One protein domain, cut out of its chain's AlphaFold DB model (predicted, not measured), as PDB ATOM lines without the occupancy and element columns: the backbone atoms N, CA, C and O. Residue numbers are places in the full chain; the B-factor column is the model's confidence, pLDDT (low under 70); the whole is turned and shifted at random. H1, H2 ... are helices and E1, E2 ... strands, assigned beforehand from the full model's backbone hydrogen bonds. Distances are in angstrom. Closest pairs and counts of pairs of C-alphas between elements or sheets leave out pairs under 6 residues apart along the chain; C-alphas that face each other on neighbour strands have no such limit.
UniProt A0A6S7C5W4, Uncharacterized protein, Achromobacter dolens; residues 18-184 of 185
ATOM      1  N   ALA A  18     -34.302 -24.451 -26.196       97.44
ATOM      2  CA  ALA A  18     -33.860 -25.050 -27.443       97.44
ATOM      3  C   ALA A  18     -35.028 -25.687 -28.202       97.44
ATOM      4  O   ALA A  18     -36.094 -25.961 -27.647       97.44
ATOM      5  N   TRP A  19     -34.818 -25.931 -29.489       97.75
ATOM      6  CA  TRP A  19     -35.600 -26.891 -30.257       97.75
ATOM      7  C   TRP A  19     -34.658 -27.887 -30.920       97.75
ATOM      8  O   TRP A  19     -33.521 -27.552 -31.266       97.75
ATOM      9  N   ARG A  20     -35.148 -29.108 -31.119       96.56
ATOM     10  CA  ARG A  20     -34.432 -30.183 -31.805       96.56
ATOM     11  C   ARG A  20     -35.329 -30.851 -32.823       96.56
ATOM     12  O   ARG A  20     -36.517 -31.042 -32.580       96.56
ATOM     13  N   LYS A  21     -34.728 -31.224 -33.945       95.44
ATOM     14  CA  LYS A  21     -35.282 -32.133 -34.936       95.44
ATOM     15  C   LYS A  21     -34.530 -33.454 -34.861       95.44
ATOM     16  O   LYS A  21     -33.306 -33.474 -35.014       95.44
ATOM     17  N   VAL A  22     -35.274 -34.522 -34.620       95.00
ATOM     18  CA  VAL A  22     -34.788 -35.902 -34.484       95.00
ATOM     19  C   VAL A  22     -35.700 -36.818 -35.294       95.00
ATOM     20  O   VAL A  22     -36.811 -36.407 -35.640       95.00
ATOM     21  N   SER A  23     -35.247 -38.020 -35.631       94.81
ATOM     22  CA  SER A  23     -36.083 -38.982 -36.362       94.81
ATOM     23  C   SER A  23     -36.649 -40.057 -35.425       94.81
ATOM     24  O   SER A  23     -36.355 -40.050 -34.231       94.81
ATOM     25  N   ASP A  24     -37.451 -40.979 -35.943       96.25
ATOM     26  CA  ASP A  24     -37.641 -42.295 -35.322       96.25
ATOM     27  C   ASP A  24     -36.450 -43.228 -35.616       96.25
ATOM     28  O   ASP A  24     -35.546 -42.894 -36.390       96.25
ATOM     29  N   SER A  25     -36.442 -44.417 -35.007       93.88
ATOM     30  CA  SER A  25     -35.369 -45.412 -35.143       93.88
ATOM     31  C   SER A  25     -35.145 -45.887 -36.580       93.88
ATOM     32  O   SER A  25     -34.043 -46.302 -36.944       93.88
ATOM     33  N   ARG A  26     -36.186 -45.795 -37.413       94.06
ATOM     34  CA  ARG A  26     -36.180 -46.213 -38.818       94.06
ATOM     35  C   ARG A  26     -35.812 -45.097 -39.787       94.06
ATOM     36  O   ARG A  26     -35.618 -45.379 -40.965       94.06
ATOM     37  N   LEU A  27     -35.690 -43.859 -39.302       92.62
ATOM     38  CA  LEU A  27     -35.475 -42.656 -40.112       92.62
ATOM     39  C   LEU A  27     -36.631 -42.348 -41.084       92.62
ATOM     40  O   LEU A  27     -36.457 -41.582 -42.032       92.62
ATOM     41  N   ASP A  28     -37.811 -42.918 -40.837       95.06
ATOM     42  CA  ASP A  28     -39.002 -42.787 -41.677       95.06
ATOM     43  C   ASP A  28     -39.794 -41.514 -41.326       95.06
ATOM     44  O   ASP A  28     -40.499 -40.947 -42.169       95.06
ATOM     45  N   LYS A  29     -39.686 -41.039 -40.077       96.06
ATOM     46  CA  LYS A  29     -40.395 -39.850 -39.582       96.06
ATOM     47  C   LYS A  29     -39.451 -38.899 -38.876       96.06
ATOM     48  O   LYS A  29     -38.579 -39.317 -38.131       96.06
ATOM     49  N   GLN A  30     -39.681 -37.599 -39.064       94.81
ATOM     50  CA  GLN A  30     -38.987 -36.546 -38.329       94.81
ATOM     51  C   GLN A  30     -39.937 -35.837 -37.373       94.81
ATOM     52  O   GLN A  30     -41.042 -35.435 -37.744       94.81
ATOM     53  N   PHE A  31     -39.459 -35.623 -36.157       97.44
ATOM     54  CA  PHE A  31     -40.160 -34.930 -35.091       97.44
ATOM     55  C   PHE A  31     -39.406 -33.670 -34.710       97.44
ATOM     56  O   PHE A  31     -38.179 -33.619 -34.771       97.44
ATOM     57  N   HIS A  32     -40.156 -32.656 -34.292       97.88
ATOM     58  CA  HIS A  32     -39.599 -31.465 -33.676       97.88
ATOM     59  C   HIS A  32     -40.006 -31.469 -32.212       97.88
ATOM     60  O   HIS A  32     -41.176 -31.678 -31.902       97.88
ATOM     61  N   PHE A  33     -39.060 -31.210 -31.324       98.56
ATOM     62  CA  PHE A  33     -39.316 -31.110 -29.898       98.56
ATOM     63  C   PHE A  33     -38.775 -29.798 -29.357       98.56
ATOM     64  O   PHE A  33     -37.709 -29.330 -29.768       98.56
ATOM     65  N   SER A  34     -39.514 -29.200 -28.431       98.38
ATOM     66  CA  SER A  34     -38.996 -28.122 -27.606       98.38
ATOM     67  C   SER A  34     -38.161 -28.709 -26.488       98.38
ATOM     68  O   SER A  34     -38.441 -29.797 -26.001       98.38
ATOM     69  N   MET A  35     -37.192 -27.940 -26.029       97.69
ATOM     70  CA  MET A  35     -36.380 -28.210 -24.857       97.69
ATOM     71  C   MET A  35     -36.387 -26.933 -24.019       97.69
ATOM     72  O   MET A  35     -35.502 -26.087 -24.136       97.69
ATOM     73  N   LEU A  36     -37.452 -26.735 -23.243       97.56
ATOM     74  CA  LEU A  36     -37.678 -25.496 -22.494       97.56
ATOM     75  C   LEU A  36     -37.350 -25.681 -21.005       97.56
ATOM     76  O   LEU A  36     -37.518 -26.778 -20.484       97.56
ATOM     77  N   PRO A  37     -36.954 -24.626 -20.273       95.50
ATOM     78  CA  PRO A  37     -36.717 -24.716 -18.825       95.50
ATOM     79  C   PRO A  37     -37.992 -25.006 -18.012       95.50
ATOM     80  O   PRO A  37     -37.925 -25.495 -16.886       95.50
ATOM     81  N   ALA A  38     -39.163 -24.717 -18.583       95.75
ATOM     82  CA  ALA A  38     -40.477 -25.030 -18.038       95.75
ATOM     83  C   ALA A  38     -41.407 -25.467 -19.177       95.75
ATOM     84  O   ALA A  38     -41.193 -25.078 -20.325       95.75
ATOM     85  N   ALA A  39     -42.433 -26.260 -18.867       96.81
ATOM     86  CA  ALA A  39     -43.423 -26.650 -19.866       96.81
ATOM     87  C   ALA A  39     -44.167 -25.402 -20.356       96.81
ATOM     88  O   ALA A  39     -44.638 -24.592 -19.553       96.81
ATOM     89  N   ALA A  40     -44.236 -25.231 -21.670       97.62
ATOM     90  CA  ALA A  40     -45.019 -24.180 -22.287       97.62
ATOM     91  C   ALA A  40     -46.479 -24.625 -22.444       97.62
ATOM     92  O   ALA A  40     -46.739 -25.818 -22.631       97.62
ATOM     93  N   PRO A  41     -47.441 -23.684 -22.429       98.06
ATOM     94  CA  PRO A  41     -48.838 -24.008 -22.677       98.06
ATOM     95  C   PRO A  41     -49.028 -24.698 -24.029       98.06
ATOM     96  O   PRO A  41     -48.412 -24.315 -25.031       98.06
ATOM     97  N   VAL A  42     -49.929 -25.677 -24.077       98.38
ATOM     98  CA  VAL A  42     -50.360 -26.301 -25.332       98.38
ATOM     99  C   VAL A  42     -50.885 -25.230 -26.293       98.38
ATOM    100  O   VAL A  42     -51.502 -24.250 -25.880       98.38
ATOM    101  N   ALA A  43     -50.600 -25.402 -27.585       97.88
ATOM    102  CA  ALA A  43     -50.881 -24.459 -28.667       97.88
ATOM    103  C   ALA A  43     -50.130 -23.113 -28.601       97.88
ATOM    104  O   ALA A  43     -50.320 -22.273 -29.486       97.88
ATOM    105  N   SER A  44     -49.239 -22.901 -27.622       97.94
ATOM    106  CA  SER A  44     -48.351 -21.735 -27.639       97.94
ATOM    107  C   SER A  44     -47.423 -21.769 -28.856       97.94
ATOM    108  O   SER A  44     -46.967 -22.831 -29.297       97.94
ATOM    109  N   LYS A  45     -47.172 -20.583 -29.419       98.00
ATOM    110  CA  LYS A  45     -46.311 -20.392 -30.585       98.00
ATOM    111  C   LYS A  45     -44.936 -19.919 -30.148       98.00
ATOM    112  O   LYS A  45     -44.811 -19.029 -29.311       98.00
ATOM    113  N   TRP A  46     -43.932 -20.473 -30.804       98.38
ATOM    114  CA  TRP A  46     -42.527 -20.168 -30.604       98.38
ATOM    115  C   TRP A  46     -41.856 -19.951 -31.956       98.38
ATOM    116  O   TRP A  46     -42.345 -20.415 -32.990       98.38
ATOM    117  N   ALA A  47     -40.730 -19.251 -31.950       98.25
ATOM    118  CA  ALA A  47     -39.935 -19.007 -33.141       98.25
ATOM    119  C   ALA A  47     -38.514 -19.547 -32.971       98.25
ATOM    120  O   ALA A  47     -37.943 -19.524 -31.881       98.25
ATOM    121  N   ALA A  48     -37.938 -20.032 -34.066       97.94
ATOM    122  CA  ALA A  48     -36.547 -20.442 -34.123       97.94
ATOM    123  C   ALA A  48     -35.674 -19.241 -34.505       97.94
ATOM    124  O   ALA A  48     -35.998 -18.500 -35.436       97.94
ATOM    125  N   PHE A  49     -34.551 -19.053 -33.816       97.56
ATOM    126  CA  PHE A  49     -33.539 -18.087 -34.228       97.56
ATOM    127  C   PHE A  49     -32.517 -18.756 -35.154       97.56
ATOM    128  O   PHE A  49     -31.718 -19.588 -34.726       97.56
ATOM    129  N   ASP A  50     -32.534 -18.371 -36.427       95.69
ATOM    130  CA  ASP A  50     -31.499 -18.714 -37.394       95.69
ATOM    131  C   ASP A  50     -30.298 -17.785 -37.185       95.69
ATOM    132  O   ASP A  50     -30.232 -16.677 -37.723       95.69
ATOM    133  N   ALA A  51     -29.340 -18.245 -36.382       91.50
ATOM    134  CA  ALA A  51     -28.143 -17.481 -36.046       91.50
ATOM    135  C   ALA A  51     -27.225 -17.220 -37.255       91.50
ATOM    136  O   ALA A  51     -26.503 -16.221 -37.278       91.50
ATOM    137  N   LYS A  52     -27.241 -18.086 -38.280       90.19
ATOM    138  CA  LYS A  52     -26.437 -17.867 -39.490       90.19
ATOM    139  C   LYS A  52     -27.019 -16.735 -40.324       90.19
ATOM    140  O   LYS A  52     -26.259 -15.856 -40.740       90.19
ATOM    141  N   ALA A  53     -28.337 -16.754 -40.527       92.25
ATOM    142  CA  ALA A  53     -29.064 -15.739 -41.282       92.25
ATOM    143  C   ALA A  53     -29.349 -14.462 -40.475       92.25
ATOM    144  O   ALA A  53     -29.678 -13.437 -41.071       92.25
ATOM    145  N   GLY A  54     -29.240 -14.510 -39.144       94.50
ATOM    146  CA  GLY A  54     -29.605 -13.407 -38.257       94.50
ATOM    147  C   GLY A  54     -31.108 -13.132 -38.261       94.50
ATOM    148  O   GLY A  54     -31.514 -11.972 -38.306       94.50
ATOM    149  N   LYS A  55     -31.940 -14.181 -38.301       96.00
ATOM    150  CA  LYS A  55     -33.399 -14.072 -38.456       96.00
ATOM    151  C   LYS A  55     -34.140 -14.832 -37.365       96.00
ATOM    152  O   LYS A  55     -33.726 -15.912 -36.965       96.00
ATOM    153  N   VAL A  56     -35.283 -14.295 -36.949       97.44
ATOM    154  CA  VAL A  56     -36.286 -15.042 -36.182       97.44
ATOM    155  C   VAL A  56     -37.324 -15.579 -37.163       97.44
ATOM    156  O   VAL A  56     -37.847 -14.822 -37.981       97.44
ATOM    157  N   VAL A  57     -37.602 -16.880 -37.100       97.12
ATOM    158  CA  VAL A  57     -38.466 -17.585 -38.051       97.12
ATOM    159  C   VAL A  57     -39.544 -18.357 -37.297       97.12
ATOM    160  O   VAL A  57     -39.256 -19.263 -36.517       97.12
ATOM    161  N   CYS A  58     -40.801 -17.993 -37.530       94.75
ATOM    162  CA  CYS A  58     -41.968 -18.588 -36.879       94.75
ATOM    163  C   CYS A  58     -42.737 -19.492 -37.868       94.75
ATOM    164  O   CYS A  58     -42.824 -19.154 -39.045       94.75
ATOM    165  N   CYS A  59     -43.329 -20.620 -37.469       95.81
ATOM    166  CA  CYS A  59     -43.617 -21.004 -36.090       95.81
ATOM    167  C   CYS A  59     -43.387 -22.487 -35.787       95.81
ATOM    168  O   CYS A  59     -43.635 -23.364 -36.612       95.81
ATOM    169  N   LEU A  60     -43.000 -22.743 -34.540       98.06
ATOM    170  CA  LEU A  60     -43.127 -24.027 -33.861       98.06
ATOM    171  C   LEU A  60     -44.281 -23.920 -32.864       98.06
ATOM    172  O   LEU A  60     -44.329 -22.974 -32.076       98.06
ATOM    173  N   VAL A  61     -45.216 -24.866 -32.901       98.50
ATOM    174  CA  VAL A  61     -46.421 -24.852 -32.059       98.50
ATOM    175  C   VAL A  61     -46.452 -26.070 -31.153       98.50
ATOM    176  O   VAL A  61     -46.442 -27.201 -31.642       98.50
ATOM    177  N   VAL A  62     -46.549 -25.841 -29.845       98.62
ATOM    178  CA  VAL A  62     -46.631 -26.904 -28.832       98.62
ATOM    179  C   VAL A  62     -47.896 -27.737 -29.043       98.62
ATOM    180  O   VAL A  62     -48.998 -27.190 -29.080       98.62
ATOM    181  N   GLN A  63     -47.752 -29.053 -29.213       98.38
ATOM    182  CA  GLN A  63     -48.869 -29.964 -29.504       98.38
ATOM    183  C   GLN A  63     -49.473 -30.630 -28.265       98.38
ATOM    184  O   GLN A  63     -50.613 -31.078 -28.323       98.38
ATOM    185  N   GLY A  64     -48.745 -30.687 -27.152       96.94
ATOM    186  CA  GLY A  64     -49.199 -31.383 -25.952       96.94
ATOM    187  C   GLY A  64     -48.342 -31.081 -24.733       96.94
ATOM    188  O   GLY A  64     -47.449 -30.230 -24.776       96.94
ATOM    189  N   GLU A  65     -48.646 -31.778 -23.646       98.06
ATOM    190  CA  GLU A  65     -47.900 -31.710 -22.391       98.06
ATOM    191  C   GLU A  65     -46.460 -32.218 -22.546       98.06
ATOM    192  O   GLU A  65     -46.067 -32.750 -23.588       98.06
ATOM    193  N   ALA A  66     -45.654 -32.015 -21.500       98.00
ATOM    194  CA  ALA A  66     -44.292 -32.532 -21.466       98.00
ATOM    195  C   ALA A  66     -44.282 -34.063 -21.563       98.00
ATOM    196  O   ALA A  66     -44.965 -34.732 -20.791       98.00
ATOM    197  N   VAL A  67     -43.490 -34.590 -22.494       98.12
ATOM    198  CA  VAL A  67     -43.327 -36.028 -22.715       98.12
ATOM    199  C   VAL A  67     -42.204 -36.577 -21.843       98.12
ATOM    200  O   VAL A  67     -41.196 -35.911 -21.587       98.12
ATOM    201  N   THR A  68     -42.387 -37.803 -21.379       97.19
ATOM    202  CA  THR A  68     -41.390 -38.561 -20.622       97.19
ATOM    203  C   THR A  68     -40.402 -39.274 -21.549       97.19
ATOM    204  O   THR A  68     -40.680 -39.487 -22.728       97.19
ATOM    205  N   GLU A  69     -39.254 -39.699 -21.012       96.88
ATOM    206  CA  GLU A  69     -38.293 -40.532 -21.759       96.88
ATOM    207  C   GLU A  69     -38.930 -41.839 -22.248       96.88
ATOM    208  O   GLU A  69     -38.742 -42.220 -23.400       96.88
ATOM    209  N   ALA A  70     -39.771 -42.466 -21.421       97.69
ATOM    210  CA  ALA A  70     -40.498 -43.674 -21.798       97.69
ATOM    211  C   ALA A  70     -41.461 -43.438 -22.973       97.69
ATOM    212  O   ALA A  70     -41.601 -44.300 -23.836       97.69
ATOM    213  N   GLU A  71     -42.127 -42.281 -23.041       98.19
ATOM    214  CA  GLU A  71     -42.979 -41.934 -24.186       98.19
ATOM    215  C   GLU A  71     -42.159 -41.619 -25.438       98.19
ATOM    216  O   GLU A  71     -42.564 -42.016 -26.529       98.19
ATOM    217  N   LEU A  72     -41.014 -40.938 -25.300       98.12
ATOM    218  CA  LEU A  72     -40.087 -40.717 -26.414       98.12
ATOM    219  C   LEU A  72     -39.648 -42.054 -27.024       98.12
ATOM    220  O   LEU A  72     -39.721 -42.215 -28.238       98.12
ATOM    221  N   GLU A  73     -39.271 -43.020 -26.190       97.56
ATOM    222  CA  GLU A  73     -38.856 -44.351 -26.637       97.56
ATOM    223  C   GLU A  73     -40.023 -45.157 -27.227       97.56
ATOM    224  O   GLU A  73     -39.927 -45.671 -28.333       97.56
ATOM    225  N   SER A  74     -41.149 -45.265 -26.520       97.19
ATOM    226  CA  SER A  74     -42.214 -46.209 -26.893       97.19
ATOM    227  C   SER A  74     -43.242 -45.657 -27.883       97.19
ATOM    228  O   SER A  74     -43.663 -46.365 -28.795       97.19
ATOM    229  N   THR A  75     -43.667 -44.403 -27.715       97.38
ATOM    230  CA  THR A  75     -44.731 -43.796 -28.532       97.38
ATOM    231  C   THR A  75     -44.169 -43.186 -29.808       97.38
ATOM    232  O   THR A  75     -44.795 -43.269 -30.867       97.38
ATOM    233  N   TYR A  76     -43.004 -42.547 -29.703       97.38
ATOM    234  CA  TYR A  76     -42.374 -41.831 -30.811       97.38
ATOM    235  C   TYR A  76     -41.215 -42.601 -31.450       97.38
ATOM    236  O   TYR A  76     -40.705 -42.146 -32.471       97.38
ATOM    237  N   ASP A  77     -40.839 -43.758 -30.890       97.81
ATOM    238  CA  ASP A  77     -39.749 -44.610 -31.382       97.81
ATOM    239  C   ASP A  77     -38.424 -43.843 -31.526       97.81
ATOM    240  O   ASP A  77     -37.686 -44.007 -32.497       97.81
ATOM    241  N   ILE A  78     -38.141 -42.939 -30.580       96.94
ATOM    242  CA  ILE A  78     -36.928 -42.119 -30.583       96.94
ATOM    243  C   ILE A  78     -35.760 -42.943 -30.017       96.94
ATOM    244  O   ILE A  78     -35.823 -43.379 -28.866       96.94
ATOM    245  N   PRO A  79     -34.655 -43.114 -30.765       93.81
ATOM    246  CA  PRO A  79     -33.436 -43.744 -30.274       93.81
ATOM    247  C   PRO A  79     -32.880 -43.097 -29.002       93.81
ATOM    248  O   PRO A  79     -32.806 -41.870 -28.887       93.81
ATOM    249  N   GLY A  80     -32.376 -43.933 -28.091       92.56
ATOM    250  CA  GLY A  80     -31.779 -43.523 -26.814       92.56
ATOM    251  C   GLY A  80     -30.772 -42.361 -26.887       92.56
ATOM    252  O   GLY A  80     -30.839 -41.463 -26.043       92.56
ATOM    253  N   PRO A  81     -29.880 -42.288 -27.895       90.06
ATOM    254  CA  PRO A  81     -28.963 -41.160 -27.981       90.06
ATOM    255  C   PRO A  81     -29.659 -39.819 -28.272       90.06
ATOM    256  O   PRO A  81     -29.295 -38.792 -27.706       90.06
ATOM    257  N   TRP A  82     -30.730 -39.816 -29.071       92.62
ATOM    258  CA  TRP A  82     -31.545 -38.613 -29.274       92.62
ATOM    259  C   TRP A  82     -32.414 -38.286 -28.060       92.62
ATOM    260  O   TRP A  82     -32.651 -37.111 -27.797       92.62
ATOM    261  N   ILE A  83     -32.846 -39.282 -27.280       94.69
ATOM    262  CA  ILE A  83     -33.489 -39.027 -25.982       94.69
ATOM    263  C   ILE A  83     -32.509 -38.301 -25.051       94.69
ATOM    264  O   ILE A  83     -32.878 -37.294 -24.450       94.69
ATOM    265  N   THR A  84     -31.248 -38.739 -25.007       91.38
ATOM    266  CA  THR A  84     -30.190 -38.115 -24.193       91.38
ATOM    267  C   THR A  84     -29.918 -36.668 -24.613       91.38
ATOM    268  O   THR A  84     -29.742 -35.804 -23.749       91.38
ATOM    269  N   ASP A  85     -29.943 -36.371 -25.917       90.88
ATOM    270  CA  ASP A  85     -29.922 -34.992 -26.415       90.88
ATOM    271  C   ASP A  85     -31.126 -34.199 -25.883       90.88
ATOM    272  O   ASP A  85     -30.966 -33.138 -25.282       90.88
ATOM    273  N   LEU A  86     -32.344 -34.709 -26.091       94.88
ATOM    274  CA  LEU A  86     -33.587 -34.008 -25.756       94.88
ATOM    275  C   LEU A  86     -33.719 -33.702 -24.261       94.88
ATOM    276  O   LEU A  86     -34.260 -32.657 -23.896       94.88
ATOM    277  N   THR A  87     -33.225 -34.582 -23.390       92.88
ATOM    278  CA  THR A  87     -33.333 -34.421 -21.933       92.88
ATOM    279  C   THR A  87     -32.099 -33.791 -21.286       92.88
ATOM    280  O   THR A  87     -32.070 -33.622 -20.063       92.88
ATOM    281  N   ASN A  88     -31.094 -33.388 -22.079       88.31
ATOM    282  CA  ASN A  88     -29.759 -33.021 -21.586       88.31
ATOM    283  C   ASN A  88     -29.197 -34.087 -20.621       88.31
ATOM    284  O   ASN A  88     -28.610 -33.762 -19.584       88.31
ATOM    285  N   GLY A  89     -29.403 -35.367 -20.944       84.25
ATOM    286  CA  GLY A  89     -28.968 -36.503 -20.127       84.25
ATOM    287  C   GLY A  89     -27.444 -36.621 -20.007       84.25
ATOM    288  O   GLY A  89     -26.945 -37.207 -19.051       84.25
ATOM    289  N   TRP A  90     -26.698 -35.995 -20.922       77.62
ATOM    290  CA  TRP A  90     -25.233 -35.935 -20.910       77.62
ATOM    291  C   TRP A  90     -24.661 -35.041 -19.793       77.62
ATOM    292  O   TRP A  90     -23.509 -35.214 -19.398       77.62
ATOM    293  N   ASN A  91     -25.445 -34.094 -19.262       79.94
ATOM    294  CA  ASN A  91     -25.000 -33.167 -18.222       79.94
ATOM    295  C   ASN A  91     -25.594 -33.543 -16.857       79.94
ATOM    296  O   ASN A  91     -26.756 -33.246 -16.568       79.94
ATOM    297  N   LEU A  92     -24.803 -34.162 -15.977       75.88
ATOM    298  CA  LEU A  92     -25.277 -34.594 -14.654       75.88
ATOM    299  C   LEU A  92     -25.740 -33.425 -13.770       75.88
ATOM    300  O   LEU A  92     -26.705 -33.593 -13.023       75.88
ATOM    301  N   ASP A  93     -25.154 -32.238 -13.941       82.25
ATOM    302  CA  ASP A  93     -25.459 -31.041 -13.148       82.25
ATOM    303  C   ASP A  93     -26.789 -30.381 -13.525       82.25
ATOM    304  O   ASP A  93     -27.172 -29.378 -12.921       82.25
ATOM    305  N   ALA A  94     -27.497 -30.909 -14.532       72.56
ATOM    306  CA  ALA A  94     -28.731 -30.318 -15.041       72.56
ATOM    307  C   ALA A  94     -28.569 -28.860 -15.505       72.56
ATOM    308  O   ALA A  94     -29.550 -28.119 -15.547       72.56
ATOM    309  N   ALA A  95     -27.351 -28.428 -15.838       78.50
ATOM    310  CA  ALA A  95     -27.099 -27.087 -16.340       78.50
ATOM    311  C   ALA A  95     -27.347 -27.012 -17.864       78.50
ATOM    312  O   ALA A  95     -27.163 -28.006 -18.559       78.50
ATOM    313  N   PRO A  96     -27.767 -25.849 -18.401       88.19
ATOM    314  CA  PRO A  96     -28.283 -24.689 -17.671       88.19
ATOM    315  C   PRO A  96     -29.676 -24.932 -17.052       88.19
ATOM    316  O   PRO A  96     -30.092 -24.152 -16.199       88.19
ATOM    317  N   TYR A  97     -30.382 -25.985 -17.474       92.00
ATOM    318  CA  TYR A  97     -31.620 -26.502 -16.879       92.00
ATOM    319  C   TYR A  97     -31.880 -27.948 -17.354       92.00
ATOM    320  O   TYR A  97     -31.378 -28.356 -18.405       92.00
ATOM    321  N   ARG A  98     -32.724 -28.706 -16.630       92.00
ATOM    322  CA  ARG A  98     -33.362 -29.929 -17.163       92.00
ATOM    323  C   ARG A  98     -34.482 -29.534 -18.136       92.00
ATOM    324  O   ARG A  98     -35.435 -28.889 -17.689       92.00
ATOM    325  N   PRO A  99     -34.419 -29.910 -19.421       95.50
ATOM    326  CA  PRO A  99     -35.471 -29.599 -20.375       95.50
ATOM    327  C   PRO A  99     -36.816 -30.235 -20.013       95.50
ATOM    328  O   PRO A  99     -36.906 -31.389 -19.594       95.50
ATOM    329  N   ARG A 100     -37.889 -29.482 -20.241       97.31
ATOM    330  CA  ARG A 100     -39.242 -29.994 -20.437       97.31
ATOM    331  C   ARG A 100     -39.438 -30.188 -21.931       97.31
ATOM    332  O   ARG A 100     -39.496 -29.217 -22.691       97.31
ATOM    333  N   VAL A 101     -39.459 -31.456 -22.330       98.31
ATOM    334  CA  VAL A 101     -39.545 -31.866 -23.729       98.31
ATOM    335  C   VAL A 101     -41.004 -31.892 -24.148       98.31
ATOM    336  O   VAL A 101     -41.802 -32.545 -23.488       98.31
ATOM    337  N   GLN A 102     -41.379 -31.185 -25.214       98.69
ATOM    338  CA  GLN A 102     -42.749 -31.202 -25.748       98.69
ATOM    339  C   GLN A 102     -42.715 -31.323 -27.261       98.69
ATOM    340  O   GLN A 102     -41.862 -30.725 -27.919       98.69
ATOM    341  N   LEU A 103     -43.657 -32.078 -27.822       98.69
ATOM    342  CA  LEU A 103     -43.789 -32.203 -29.267       98.69
ATOM    343  C   LEU A 103     -44.183 -30.852 -29.882       98.69
ATOM    344  O   LEU A 103     -45.111 -30.179 -29.425       98.69
ATOM    345  N   LEU A 104     -43.491 -30.486 -30.954       98.75
ATOM    346  CA  LEU A 104     -43.725 -29.286 -31.738       98.75
ATOM    347  C   LEU A 104     -44.222 -29.651 -33.132       98.75
ATOM    348  O   LEU A 104     -43.730 -30.574 -33.780       98.75
ATOM    349  N   ARG A 105     -45.155 -28.847 -33.629       98.25
ATOM    350  CA  ARG A 105     -45.575 -28.857 -35.028       98.25
ATOM    351  C   ARG A 105     -45.042 -27.623 -35.735       98.25
ATOM    352  O   ARG A 105     -45.151 -26.515 -35.213       98.25
ATOM    353  N   VAL A 106     -44.475 -27.823 -36.917       97.38
ATOM    354  CA  VAL A 106     -43.975 -26.739 -37.767       97.38
ATOM    355  C   VAL A 106     -45.147 -26.098 -38.514       97.38
ATOM    356  O   VAL A 106     -45.991 -26.794 -39.077       97.38
ATOM    357  N   GLU A 107     -45.196 -24.769 -38.519       96.50
ATOM    358  CA  GLU A 107     -46.201 -23.957 -39.207       96.50
ATOM    359  C   GLU A 107     -45.594 -22.678 -39.801       96.50
ATOM    360  O   GLU A 107     -44.480 -22.271 -39.469       96.50
ATOM    361  N   GLY A 108     -46.379 -21.978 -40.624       93.31
ATOM    362  CA  GLY A 108     -46.075 -20.613 -41.047       93.31
ATOM    363  C   GLY A 108     -44.802 -20.518 -41.884       93.31
ATOM    364  O   GLY A 108     -44.515 -21.397 -42.694       93.31
ATOM    365  N   ALA A 109     -44.035 -19.443 -41.687       93.19
ATOM    366  CA  ALA A 109     -42.802 -19.201 -42.435       93.19
ATOM    367  C   ALA A 109     -41.742 -20.289 -42.196       93.19
ATOM    368  O   ALA A 109     -40.964 -20.585 -43.097       93.19
ATOM    369  N   LEU A 110     -41.740 -20.924 -41.020       94.31
ATOM    370  CA  LEU A 110     -40.795 -21.988 -40.694       94.31
ATOM    371  C   LEU A 110     -40.985 -23.239 -41.562       94.31
ATOM    372  O   LEU A 110     -40.010 -23.924 -41.841       94.31
ATOM    373  N   ALA A 111     -42.204 -23.515 -42.038       93.44
ATOM    374  CA  ALA A 111     -42.482 -24.688 -42.871       93.44
ATOM    375  C   ALA A 111     -41.743 -24.675 -44.221       93.44
ATOM    376  O   ALA A 111     -41.490 -25.736 -44.783       93.44
ATOM    377  N   GLY A 112     -41.395 -23.489 -44.730       92.62
ATOM    378  CA  GLY A 112     -40.609 -23.314 -45.955       92.62
ATOM    379  C   GLY A 112     -39.210 -22.749 -45.713       92.62
ATOM    380  O   GLY A 112     -38.558 -22.337 -46.667       92.62
ATOM    381  N   HIS A 113     -38.767 -22.656 -44.455       95.12
ATOM    382  CA  HIS A 113     -37.472 -22.070 -44.120       95.12
ATOM    383  C   HIS A 113     -36.367 -23.120 -44.137       95.12
ATOM    384  O   HIS A 113     -36.451 -24.145 -43.460       95.12
ATOM    385  N   GLU A 114     -35.290 -22.822 -44.853       93.06
ATOM    386  CA  GLU A 114     -34.096 -23.657 -44.894       93.06
ATOM    387  C   GLU A 114     -33.010 -23.071 -43.991       93.06
ATOM    388  O   GLU A 114     -32.459 -22.000 -44.249       93.06
ATOM    389  N   PHE A 115     -32.676 -23.801 -42.928       92.50
ATOM    390  CA  PHE A 115     -31.508 -23.496 -42.110       92.50
ATOM    391  C   PHE A 115     -30.227 -23.904 -42.839       92.50
ATOM    392  O   PHE A 115     -30.187 -24.929 -43.526       92.50
ATOM    393  N   GLY A 116     -29.144 -23.150 -42.642       80.00
ATOM    394  CA  GLY A 116     -27.840 -23.507 -43.204       80.00
ATOM    395  C   GLY A 116     -27.354 -24.839 -42.629       80.00
ATOM    396  O   GLY A 116     -26.973 -24.857 -41.471       80.00
ATOM    397  N   GLY A 117     -27.372 -25.914 -43.427       78.44
ATOM    398  CA  GLY A 117     -27.301 -27.330 -43.023       78.44
ATOM    399  C   GLY A 117     -26.293 -27.776 -41.942       78.44
ATOM    400  O   GLY A 117     -25.471 -27.025 -41.423       78.44
ATOM    401  N   GLY A 118     -26.351 -29.062 -41.589       82.12
ATOM    402  CA  GLY A 118     -25.616 -29.604 -40.441       82.12
ATOM    403  C   GLY A 118     -26.377 -29.355 -39.137       82.12
ATOM    404  O   GLY A 118     -27.566 -29.658 -39.067       82.12
ATOM    405  N   ALA A 119     -25.710 -28.816 -38.112       82.69
ATOM    406  CA  ALA A 119     -26.308 -28.603 -36.789       82.69
ATOM    407  C   ALA A 119     -27.532 -27.665 -36.820       82.69
ATOM    408  O   ALA A 119     -28.542 -27.973 -36.194       82.69
ATOM    409  N   ASP A 120     -27.497 -26.588 -37.615       86.44
ATOM    410  CA  ASP A 120     -28.570 -25.574 -37.616       86.44
ATOM    411  C   ASP A 120     -29.892 -26.103 -38.184       86.44
ATOM    412  O   ASP A 120     -30.966 -25.646 -37.808       86.44
ATOM    413  N   ALA A 121     -29.832 -27.099 -39.072       88.81
ATOM    414  CA  ALA A 121     -31.022 -27.760 -39.605       88.81
ATOM    415  C   ALA A 121     -31.606 -28.810 -38.650       88.81
ATOM    416  O   ALA A 121     -32.695 -29.335 -38.903       88.81
ATOM    417  N   ARG A 122     -30.876 -29.147 -37.581       91.06
ATOM    418  CA  ARG A 122     -31.267 -30.147 -36.587       91.06
ATOM    419  C   ARG A 122     -31.654 -29.527 -35.246       91.06
ATOM    420  O   ARG A 122     -32.162 -30.239 -34.387       91.06
ATOM    421  N   GLY A 123     -31.446 -28.236 -35.037       94.12
ATOM    422  CA  GLY A 123     -31.855 -27.577 -33.809       94.12
ATOM    423  C   GLY A 123     -31.282 -26.182 -33.669       94.12
ATOM    424  O   GLY A 123     -30.425 -25.752 -34.440       94.12
ATOM    425  N   GLY A 124     -31.747 -25.472 -32.652       96.06
ATOM    426  CA  GLY A 124     -31.288 -24.120 -32.396       96.06
ATOM    427  C   GLY A 124     -31.987 -23.467 -31.220       96.06
ATOM    428  O   GLY A 124     -32.719 -24.102 -30.459       96.06
ATOM    429  N   LEU A 125     -31.750 -22.168 -31.090       98.00
ATOM    430  CA  LEU A 125     -32.386 -21.343 -30.078       98.00
ATOM    431  C   LEU A 125     -33.881 -21.177 -30.401       98.00
ATOM    432  O   LEU A 125     -34.253 -20.789 -31.510       98.00
ATOM    433  N   LEU A 126     -34.718 -21.469 -29.411       98.31
ATOM    434  CA  LEU A 126     -36.166 -21.312 -29.411       98.31
ATOM    435  C   LEU A 126     -36.532 -20.108 -28.534       98.31
ATOM    436  O   LEU A 126     -36.165 -20.039 -27.358       98.31
ATOM    437  N   VAL A 127     -37.252 -19.155 -29.114       98.31
ATOM    438  CA  VAL A 127     -37.628 -17.884 -28.482       98.31
ATOM    439  C   VAL A 127     -39.139 -17.658 -28.568       98.31
ATOM    440  O   VAL A 127     -39.799 -18.297 -29.396       98.31
ATOM    441  N   PRO A 128     -39.707 -16.761 -27.739       97.25
ATOM    442  CA  PRO A 128     -41.102 -16.352 -27.873       97.25
ATOM    443  C   PRO A 128     -41.435 -15.924 -29.310       97.25
ATOM    444  O   PRO A 128     -40.602 -15.334 -29.998       97.25
ATOM    445  N   ALA A 129     -42.640 -16.242 -29.790       96.56
ATOM    446  CA  ALA A 129     -43.018 -15.994 -31.187       96.56
ATOM    447  C   ALA A 129     -43.042 -14.510 -31.595       96.56
ATOM    448  O   ALA A 129     -43.001 -14.207 -32.786       96.56
ATOM    449  N   ASP A 130     -43.130 -13.597 -30.631       95.00
ATOM    450  CA  ASP A 130     -43.095 -12.149 -30.827       95.00
ATOM    451  C   ASP A 130     -41.675 -11.559 -30.799       95.00
ATOM    452  O   ASP A 130     -41.510 -10.364 -31.065       95.00
ATOM    453  N   ALA A 131     -40.651 -12.380 -30.534       97.06
ATOM    454  CA  ALA A 131     -39.258 -11.964 -30.590       97.06
ATOM    455  C   ALA A 131     -38.859 -11.497 -31.999       97.06
ATOM    456  O   ALA A 131     -39.336 -12.004 -33.019       97.06
ATOM    457  N   ARG A 132     -37.931 -10.541 -32.069       97.19
ATOM    458  CA  ARG A 132     -37.463  -9.948 -33.329       97.19
ATOM    459  C   ARG A 132     -35.949  -9.978 -33.415       97.19
ATOM    460  O   ARG A 132     -35.260  -9.762 -32.423       97.19
ATOM    461  N   ALA A 133     -35.424 -10.203 -34.615       96.50
ATOM    462  CA  ALA A 133     -34.009  -9.988 -34.884       96.50
ATOM    463  C   ALA A 133     -33.755  -8.486 -35.064       96.50
ATOM    464  O   ALA A 133     -34.197  -7.888 -36.043       96.50
ATOM    465  N   ALA A 134     -33.054  -7.886 -34.108       94.31
ATOM    466  CA  ALA A 134     -32.708  -6.467 -34.117       94.31
ATOM    467  C   ALA A 134     -31.329  -6.199 -34.749       94.31
ATOM    468  O   ALA A 134     -31.001  -5.066 -35.102       94.31
ATOM    469  N   ALA A 135     -30.504  -7.241 -34.846       94.06
ATOM    470  CA  ALA A 135     -29.283  -7.336 -35.641       94.06
ATOM    471  C   ALA A 135     -28.948  -8.826 -35.832       94.06
ATOM    472  O   ALA A 135     -29.637  -9.693 -35.293       94.06
ATOM    473  N   ARG A 136     -27.865  -9.136 -36.558       93.00
ATOM    474  CA  ARG A 136     -27.434 -10.525 -36.795       93.00
ATOM    475  C   ARG A 136     -27.233 -11.321 -35.500       93.00
ATOM    476  O   ARG A 136     -27.548 -12.501 -35.459       93.00
ATOM    477  N   ASP A 137     -26.714 -10.670 -34.472       95.56
ATOM    478  CA  ASP A 137     -26.364 -11.208 -33.158       95.56
ATOM    479  C   ASP A 137     -27.154 -10.513 -32.038       95.56
ATOM    480  O   ASP A 137     -26.709 -10.461 -30.891       95.56
ATOM    481  N   ALA A 138     -28.327  -9.952 -32.349       96.44
ATOM    482  CA  ALA A 138     -29.161  -9.290 -31.356       96.44
ATOM    483  C   ALA A 138     -30.646  -9.606 -31.527       96.44
ATOM    484  O   ALA A 138     -31.198  -9.508 -32.625       96.44
ATOM    485  N   LEU A 139     -31.297  -9.908 -30.407       97.88
ATOM    486  CA  LEU A 139     -32.728 -10.160 -30.317       97.88
ATOM    487  C   LEU A 139     -33.414  -9.087 -29.480       97.88
ATOM    488  O   LEU A 139     -32.874  -8.634 -28.475       97.88
ATOM    489  N   GLU A 140     -34.626  -8.728 -29.867       97.06
ATOM    490  CA  GLU A 140     -35.586  -8.015 -29.031       97.06
ATOM    491  C   GLU A 140     -36.636  -9.019 -28.558       97.06
ATOM    492  O   GLU A 140     -37.228  -9.728 -29.374       97.06
ATOM    493  N   ILE A 141     -36.814  -9.123 -27.239       95.88
ATOM    494  CA  ILE A 141     -37.792 -10.007 -26.599       95.88
ATOM    495  C   ILE A 141     -38.521  -9.183 -25.540       95.88
ATOM    496  O   ILE A 141     -37.906  -8.739 -24.565       95.88
ATOM    497  N   GLY A 142     -39.819  -8.949 -25.747       91.50
ATOM    498  CA  GLY A 142     -40.542  -7.905 -25.020       91.50
ATOM    499  C   GLY A 142     -39.857  -6.545 -25.200       91.50
ATOM    500  O   GLY A 142     -39.419  -6.206 -26.297       91.50
ATOM    501  N   ASP A 143     -39.692  -5.804 -24.105       90.19
ATOM    502  CA  ASP A 143     -39.061  -4.475 -24.104       90.19
ATOM    503  C   ASP A 143     -37.533  -4.514 -23.907       90.19
ATOM    504  O   ASP A 143     -36.899  -3.486 -23.658       90.19
ATOM    505  N   GLN A 144     -36.918  -5.699 -23.966       93.19
ATOM    506  CA  GLN A 144     -35.494  -5.884 -23.699       93.19
ATOM    507  C   GLN A 144     -34.740  -6.333 -24.949       93.19
ATOM    508  O   GLN A 144     -35.174  -7.218 -25.690       93.19
ATOM    509  N   ARG A 145     -33.544  -5.767 -25.133       95.88
ATOM    510  CA  ARG A 145     -32.595  -6.195 -26.159       95.88
ATOM    511  C   ARG A 145     -31.553  -7.132 -25.559       95.88
ATOM    512  O   ARG A 145     -31.016  -6.865 -24.488       95.88
ATOM    513  N   TYR A 146     -31.233  -8.195 -26.282       97.56
ATOM    514  CA  TYR A 146     -30.240  -9.191 -25.911       97.56
ATOM    515  C   TYR A 146     -29.173  -9.297 -26.991       97.56
ATOM    516  O   TYR A 146     -29.501  -9.490 -28.159       97.56
ATOM    517  N   THR A 147     -27.901  -9.237 -26.603       97.25
ATOM    518  CA  THR A 147     -26.804  -9.703 -27.458       97.25
ATOM    519  C   THR A 147     -26.738 -11.222 -27.370       97.25
ATOM    520  O   THR A 147     -26.708 -11.778 -26.270       97.25
ATOM    521  N   VAL A 148     -26.708 -11.887 -28.518       97.75
ATOM    522  CA  VAL A 148     -26.664 -13.342 -28.644       97.75
ATOM    523  C   VAL A 148     -25.258 -13.760 -29.039       97.75
ATOM    524  O   VAL A 148     -24.776 -13.411 -30.112       97.75
ATOM    525  N   THR A 149     -24.608 -14.557 -28.199       97.19
ATOM    526  CA  THR A 149     -23.377 -15.256 -28.575       97.19
ATOM    527  C   THR A 149     -23.655 -16.738 -28.761       97.19
ATOM    528  O   THR A 149     -24.505 -17.317 -28.085       97.19
ATOM    529  N   ARG A 150     -22.930 -17.348 -29.700       95.12
ATOM    530  CA  ARG A 150     -22.998 -18.771 -30.014       95.12
ATOM    531  C   ARG A 150     -21.607 -19.376 -29.880       95.12
ATOM    532  O   ARG A 150     -20.646 -18.821 -30.409       95.12
ATOM    533  N   LYS A 151     -21.514 -20.512 -29.198       94.25
ATOM    534  CA  LYS A 151     -20.303 -21.327 -29.111       94.25
ATOM    535  C   LYS A 151     -20.660 -22.769 -29.433       94.25
ATOM    536  O   LYS A 151     -21.585 -23.302 -28.837       94.25
ATOM    537  N   ASP A 152     -19.907 -23.384 -30.332       91.19
ATOM    538  CA  ASP A 152     -20.025 -24.807 -30.630       91.19
ATOM    539  C   ASP A 152     -18.866 -25.554 -29.953       91.19
ATOM    540  O   ASP A 152     -17.735 -25.055 -29.906       91.19
ATOM    541  N   ALA A 153     -19.150 -26.722 -29.389       88.94
ATOM    542  CA  ALA A 153     -18.158 -27.612 -28.799       88.94
ATOM    543  C   ALA A 153     -18.453 -29.055 -29.212       88.94
ATOM    544  O   ALA A 153     -19.614 -29.457 -29.242       88.94
ATOM    545  N   SER A 154     -17.413 -29.828 -29.515       84.50
ATOM    546  CA  SER A 154     -17.552 -31.270 -29.728       84.50
ATOM    547  C   SER A 154     -17.764 -31.979 -28.396       84.50
ATOM    548  O   SER A 154     -17.150 -31.612 -27.388       84.50
ATOM    549  N   LEU A 155     -18.617 -32.996 -28.403       75.25
ATOM    550  CA  LEU A 155     -18.638 -34.012 -27.357       75.25
ATOM    551  C   LEU A 155     -17.523 -35.031 -27.656       75.25
ATOM    552  O   LEU A 155     -16.956 -35.029 -28.752       75.25
ATOM    553  N   ALA A 156     -17.122 -35.817 -26.655       69.62
ATOM    554  CA  ALA A 156     -16.036 -36.786 -26.812       69.62
ATOM    555  C   ALA A 156     -16.351 -37.824 -27.910       69.62
ATOM    556  O   ALA A 156     -17.514 -38.053 -28.225       69.62
ATOM    557  N   ASP A 157     -15.302 -38.425 -28.480       62.47
ATOM    558  CA  ASP A 157     -15.373 -39.600 -29.363       62.47
ATOM    559  C   ASP A 157     -16.294 -39.480 -30.602       62.47
ATOM    560  O   ASP A 157     -16.881 -40.463 -31.036       62.47
ATOM    561  N   ASP A 158     -16.393 -38.288 -31.212       59.16
ATOM    562  CA  ASP A 158     -17.217 -38.003 -32.413       59.16
ATOM    563  C   ASP A 158     -18.731 -38.271 -32.247       59.16
ATOM    564  O   ASP A 158     -19.496 -38.254 -33.218       59.16
ATOM    565  N   ASP A 159     -19.196 -38.399 -31.003       67.12
ATOM    566  CA  ASP A 159     -20.596 -38.654 -30.641       67.12
ATOM    567  C   ASP A 159     -21.534 -37.467 -30.919       67.12
ATOM    568  O   ASP A 159     -22.755 -37.562 -30.784       67.12
ATOM    569  N   GLY A 160     -20.974 -36.331 -31.333       79.50
ATOM    570  CA  GLY A 160     -21.710 -35.137 -31.712       79.50
ATOM    571  C   GLY A 160     -21.125 -33.875 -31.105       79.50
ATOM    572  O   GLY A 160     -19.919 -33.737 -30.893       79.50
ATOM    573  N   GLY A 161     -21.990 -32.904 -30.847       88.31
ATOM    574  CA  GLY A 161     -21.593 -31.621 -30.291       88.31
ATOM    575  C   GLY A 161     -22.716 -30.935 -29.537       88.31
ATOM    576  O   GLY A 161     -23.864 -31.369 -29.539       88.31
ATOM    577  N   VAL A 162     -22.376 -29.825 -28.903       90.75
ATOM    578  CA  VAL A 162     -23.324 -28.925 -28.259       90.75
ATOM    579  C   VAL A 162     -23.125 -27.519 -28.798       90.75
ATOM    580  O   VAL A 162     -22.012 -26.990 -28.831       90.75
ATOM    581  N   THR A 163     -24.224 -26.897 -29.216       93.44
ATOM    582  CA  THR A 163     -24.267 -25.456 -29.458       93.44
ATOM    583  C   THR A 163     -24.799 -24.770 -28.208       93.44
ATOM    584  O   THR A 163     -25.952 -24.963 -27.824       93.44
ATOM    585  N   THR A 164     -23.989 -23.916 -27.595       95.06
ATOM    586  CA  THR A 164     -24.396 -23.059 -26.481       95.06
ATOM    587  C   THR A 164     -24.716 -21.658 -26.991       95.06
ATOM    588  O   THR A 164     -23.850 -20.963 -27.529       95.06
ATOM    589  N   TYR A 165     -25.945 -21.207 -26.755       97.12
ATOM    590  CA  TYR A 165     -26.361 -19.819 -26.912       97.12
ATOM    591  C   TYR A 165     -26.300 -19.105 -25.564       97.12
ATOM    592  O   TYR A 165     -26.765 -19.630 -24.552       97.12
ATOM    593  N   SER A 166     -25.750 -17.893 -25.541       97.25
ATOM    594  CA  SER A 166     -25.842 -16.990 -24.390       97.25
ATOM    595  C   SER A 166     -26.510 -15.684 -24.806       97.25
ATOM    596  O   SER A 166     -26.008 -14.980 -25.678       97.25
ATOM    597  N   LEU A 167     -27.637 -15.357 -24.175       97.69
ATOM    598  CA  LEU A 167     -28.383 -14.124 -24.395       97.69
ATOM    599  C   LEU A 167     -28.085 -13.178 -23.236       97.69
ATOM    600  O   LEU A 167     -28.571 -13.369 -22.119       97.69
ATOM    601  N   ARG A 168     -27.269 -12.157 -23.489       96.81
ATOM    602  CA  ARG A 168     -26.921 -11.146 -22.491       96.81
ATOM    603  C   ARG A 168     -27.848  -9.937 -22.643       96.81
ATOM    604  O   ARG A 168     -27.821  -9.332 -23.714       96.81
ATOM    605  N   PRO A 169     -28.648  -9.578 -21.623       95.00
ATOM    606  CA  PRO A 169     -29.487  -8.384 -21.696       95.00
ATOM    607  C   PRO A 169     -28.623  -7.122 -21.816       95.00
ATOM    608  O   PRO A 169     -27.512  -7.069 -21.285       95.00
ATOM    609  N   ALA A 170     -29.138  -6.111 -22.516       90.75
ATOM    610  CA  ALA A 170     -28.521  -4.790 -22.589       90.75
ATOM    611  C   ALA A 170     -28.612  -4.058 -21.240       90.75
ATOM    612  O   ALA A 170     -27.698  -3.325 -20.863       90.75
ATOM    613  N   SER A 171     -29.692  -4.287 -20.486       85.81
ATOM    614  CA  SER A 171     -29.762  -3.900 -19.078       85.81
ATOM    615  C   SER A 171     -28.870  -4.783 -18.200       85.81
ATOM    616  O   SER A 171     -28.469  -5.885 -18.572       85.81
ATOM    617  N   VAL A 172     -28.611  -4.337 -16.970       82.06
ATOM    618  CA  VAL A 172     -27.945  -5.169 -15.958       82.06
ATOM    619  C   VAL A 172     -28.768  -6.441 -15.712       82.06
ATOM    620  O   VAL A 172     -29.977  -6.370 -15.497       82.06
ATOM    621  N   GLY A 173     -28.119  -7.605 -15.760       83.94
ATOM    622  CA  GLY A 173     -28.755  -8.901 -15.532       83.94
ATOM    623  C   GLY A 173     -27.841 -10.077 -15.880       83.94
ATOM    624  O   GLY A 173     -26.829  -9.917 -16.566       83.94
ATOM    625  N   ALA A 174     -28.197 -11.268 -15.394       89.00
ATOM    626  CA  ALA A 174     -27.514 -12.503 -15.764       89.00
ATOM    627  C   ALA A 174     -27.829 -12.884 -17.219       89.00
ATOM    628  O   ALA A 174     -28.941 -12.666 -17.700       89.00
ATOM    629  N   ALA A 175     -26.850 -13.469 -17.913       93.44
ATOM    630  CA  ALA A 175     -27.071 -14.009 -19.248       93.44
ATOM    631  C   ALA A 175     -27.926 -15.280 -19.173       93.44
ATOM    632  O   ALA A 175     -27.665 -16.155 -18.345       93.44
ATOM    633  N   LEU A 176     -28.903 -15.397 -20.070       95.06
ATOM    634  CA  LEU A 176     -29.652 -16.634 -20.262       95.06
ATOM    635  C   LEU A 176     -28.792 -17.584 -21.087       95.06
ATOM    636  O   LEU A 176     -28.234 -17.174 -22.105       95.06
ATOM    637  N   LYS A 177     -28.684 -18.838 -20.657       96.00
ATOM    638  CA  LYS A 177     -27.943 -19.872 -21.380       96.00
ATOM    639  C   LYS A 177     -28.900 -20.930 -21.900       96.00
ATOM    640  O   LYS A 177     -29.790 -21.370 -21.179       96.00
ATOM    641  N   VAL A 178     -28.681 -21.342 -23.138       96.31
ATOM    642  CA  VAL A 178     -29.403 -22.428 -23.795       96.31
ATOM    643  C   VAL A 178     -28.376 -23.342 -24.434       96.31
ATOM    644  O   VAL A 178     -27.474 -22.867 -25.118       96.31
ATOM    645  N   GLU A 179     -28.525 -24.642 -24.229       94.25
ATOM    646  CA  GLU A 179     -27.686 -25.656 -24.856       94.25
ATOM    647  C   GLU A 179     -28.528 -26.497 -25.805       94.25
ATOM    648  O   GLU A 179     -29.649 -26.889 -25.482       94.25
ATOM    649  N   VAL A 180     -27.984 -26.721 -26.996       94.06
ATOM    650  CA  VAL A 180     -28.574 -27.529 -28.058       94.06
ATOM    651  C   VAL A 180     -27.594 -28.663 -28.345       94.06
ATOM    652  O   VAL A 180     -26.691 -28.482 -29.168       94.06
ATOM    653  N   PRO A 181     -27.696 -29.796 -27.639       90.56
ATOM    654  CA  PRO A 181     -26.914 -30.976 -27.966       90.56
ATOM    655  C   PRO A 181     -27.419 -31.570 -29.275       90.56
ATOM    656  O   PRO A 181     -28.621 -31.586 -29.545       90.56
ATOM    657  N   PHE A 182     -26.504 -32.032 -30.106       85.44
ATOM    658  CA  PHE A 182     -26.821 -32.785 -31.299       85.44
ATOM    659  C   PHE A 182     -25.826 -33.913 -31.466       85.44
ATOM    660  O   PHE A 182     -24.645 -33.710 -31.745       85.44
ATOM    661  N   ALA A 183     -26.352 -35.114 -31.381       75.38
ATOM    662  CA  ALA A 183     -25.646 -36.292 -31.782       75.38
ATOM    663  C   ALA A 183     -25.453 -36.391 -33.303       75.38
ATOM    664  O   ALA A 183     -26.278 -35.891 -34.086       75.38
ATOM    665  N   THR A 184     -24.382 -37.067 -33.719       62.41
ATOM    666  CA  THR A 184     -24.075 -37.373 -35.131       62.41
ATOM    667  C   THR A 184     -24.136 -38.860 -35.492       62.41
ATOM    668  O   THR A 184     -23.726 -39.188 -36.602       62.41
TER     669      THR A 184
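AT A GLANCE: This is residues 18 to 184 of the 185 residues of an uncharacterized protein of Achromobacter dolens (UniProt A0A6S7C5W4). A small closed barrel of six strands, E1 to E6, has a long, strongly twisted sheet, E7 to E11, packed along one side of it, with E11 over E1 and E6. Four short helices lie round these two parts, H2 packing on both barrel and sheet. The printed part has 167 residues, with four named helices and eleven named strands that follow each other along the chain as E1 E2 E3 E4 H1 H2 E5 H3 H4 E6 E7 E8 E9 E10 E11; the class is mixed, helices and strands, with helices holding 22 and strands 77 of the 99 residues in named elements. The barrel runs E1 E2 E5 E4 E3 E6 and back to E1, and the sheet E7 E8 E9 E10 E11; both are antiparallel. The whole is compact, with a radius of gyration of the C-alphas of 15.1 A and spans of 44 by 35 by 28 A.

IN THESE COORDINATES: E1, residues 18 to 23, begins with C-alpha 18 at (-33.860, -25.050, -27.443). E2 is residues 30 to 36, E3 45 to 50 and E4 55 to 62, 20.8 A long. H1, residues 69 to 74, and H2, 80 to 86, precede E5, 100 to 106. H3, 108 to 112, and H4, 118 to 121, precede E6, 123 to 128. E7 is 132 to 135 and E8 138 to 141. E9, 144 to 154, is 31.7 A long, E10, 160 to 169, 29.6 A, and E11, 176 to 183, 23.1 A, ending with C-alpha 183 at (-25.646, -36.292, -31.782).

HOW THE PARTS SIT: In the barrel, N 20 and O 33 of the hairpin E1 and E2 are 2.9 A apart, within hydrogen-bond range, as are N 34 and O 102 of E2 and E5, 2.8 A, and N 19 and O 124 of E6 and E1, 2.9 A. The sheet is a meander, each strand the antiparallel neighbour of the one before; N 149 and O 166 of the hairpin E9 and E10 are 2.9 A apart. The closest C-alphas of E1 and E11 are those of Ala 18 and Val 180, 5.9 A. H2 is on the barrel, outside it, at a height of 8.9 A. H1 and H2 touch, closest at the C-alphas of Glu 69 and Ile 83, 6.6 A, at a steep tilt of 46 degrees, opposite ways. H3 stands at the barrel sheet's level; H4 only grazes the sheet E7 to E11 with residues 118 to 120. Every O i to N i+4 pair is within range in H1 and H2; H3 has 0 of 1, but 2 of 2 O i to N i+3 pairs, and H4 is too short for an i+4 pair.

THE WHOLE: The two C-alphas farthest apart, those of Arg 26 and Val 172, are 47.7 A apart. The printed part has no cut. The link from H2 to E5, residues 87 to 99, is long. Mean pLDDT of the printed part is 92.7; residues 156 to 159 and 184 are under 70.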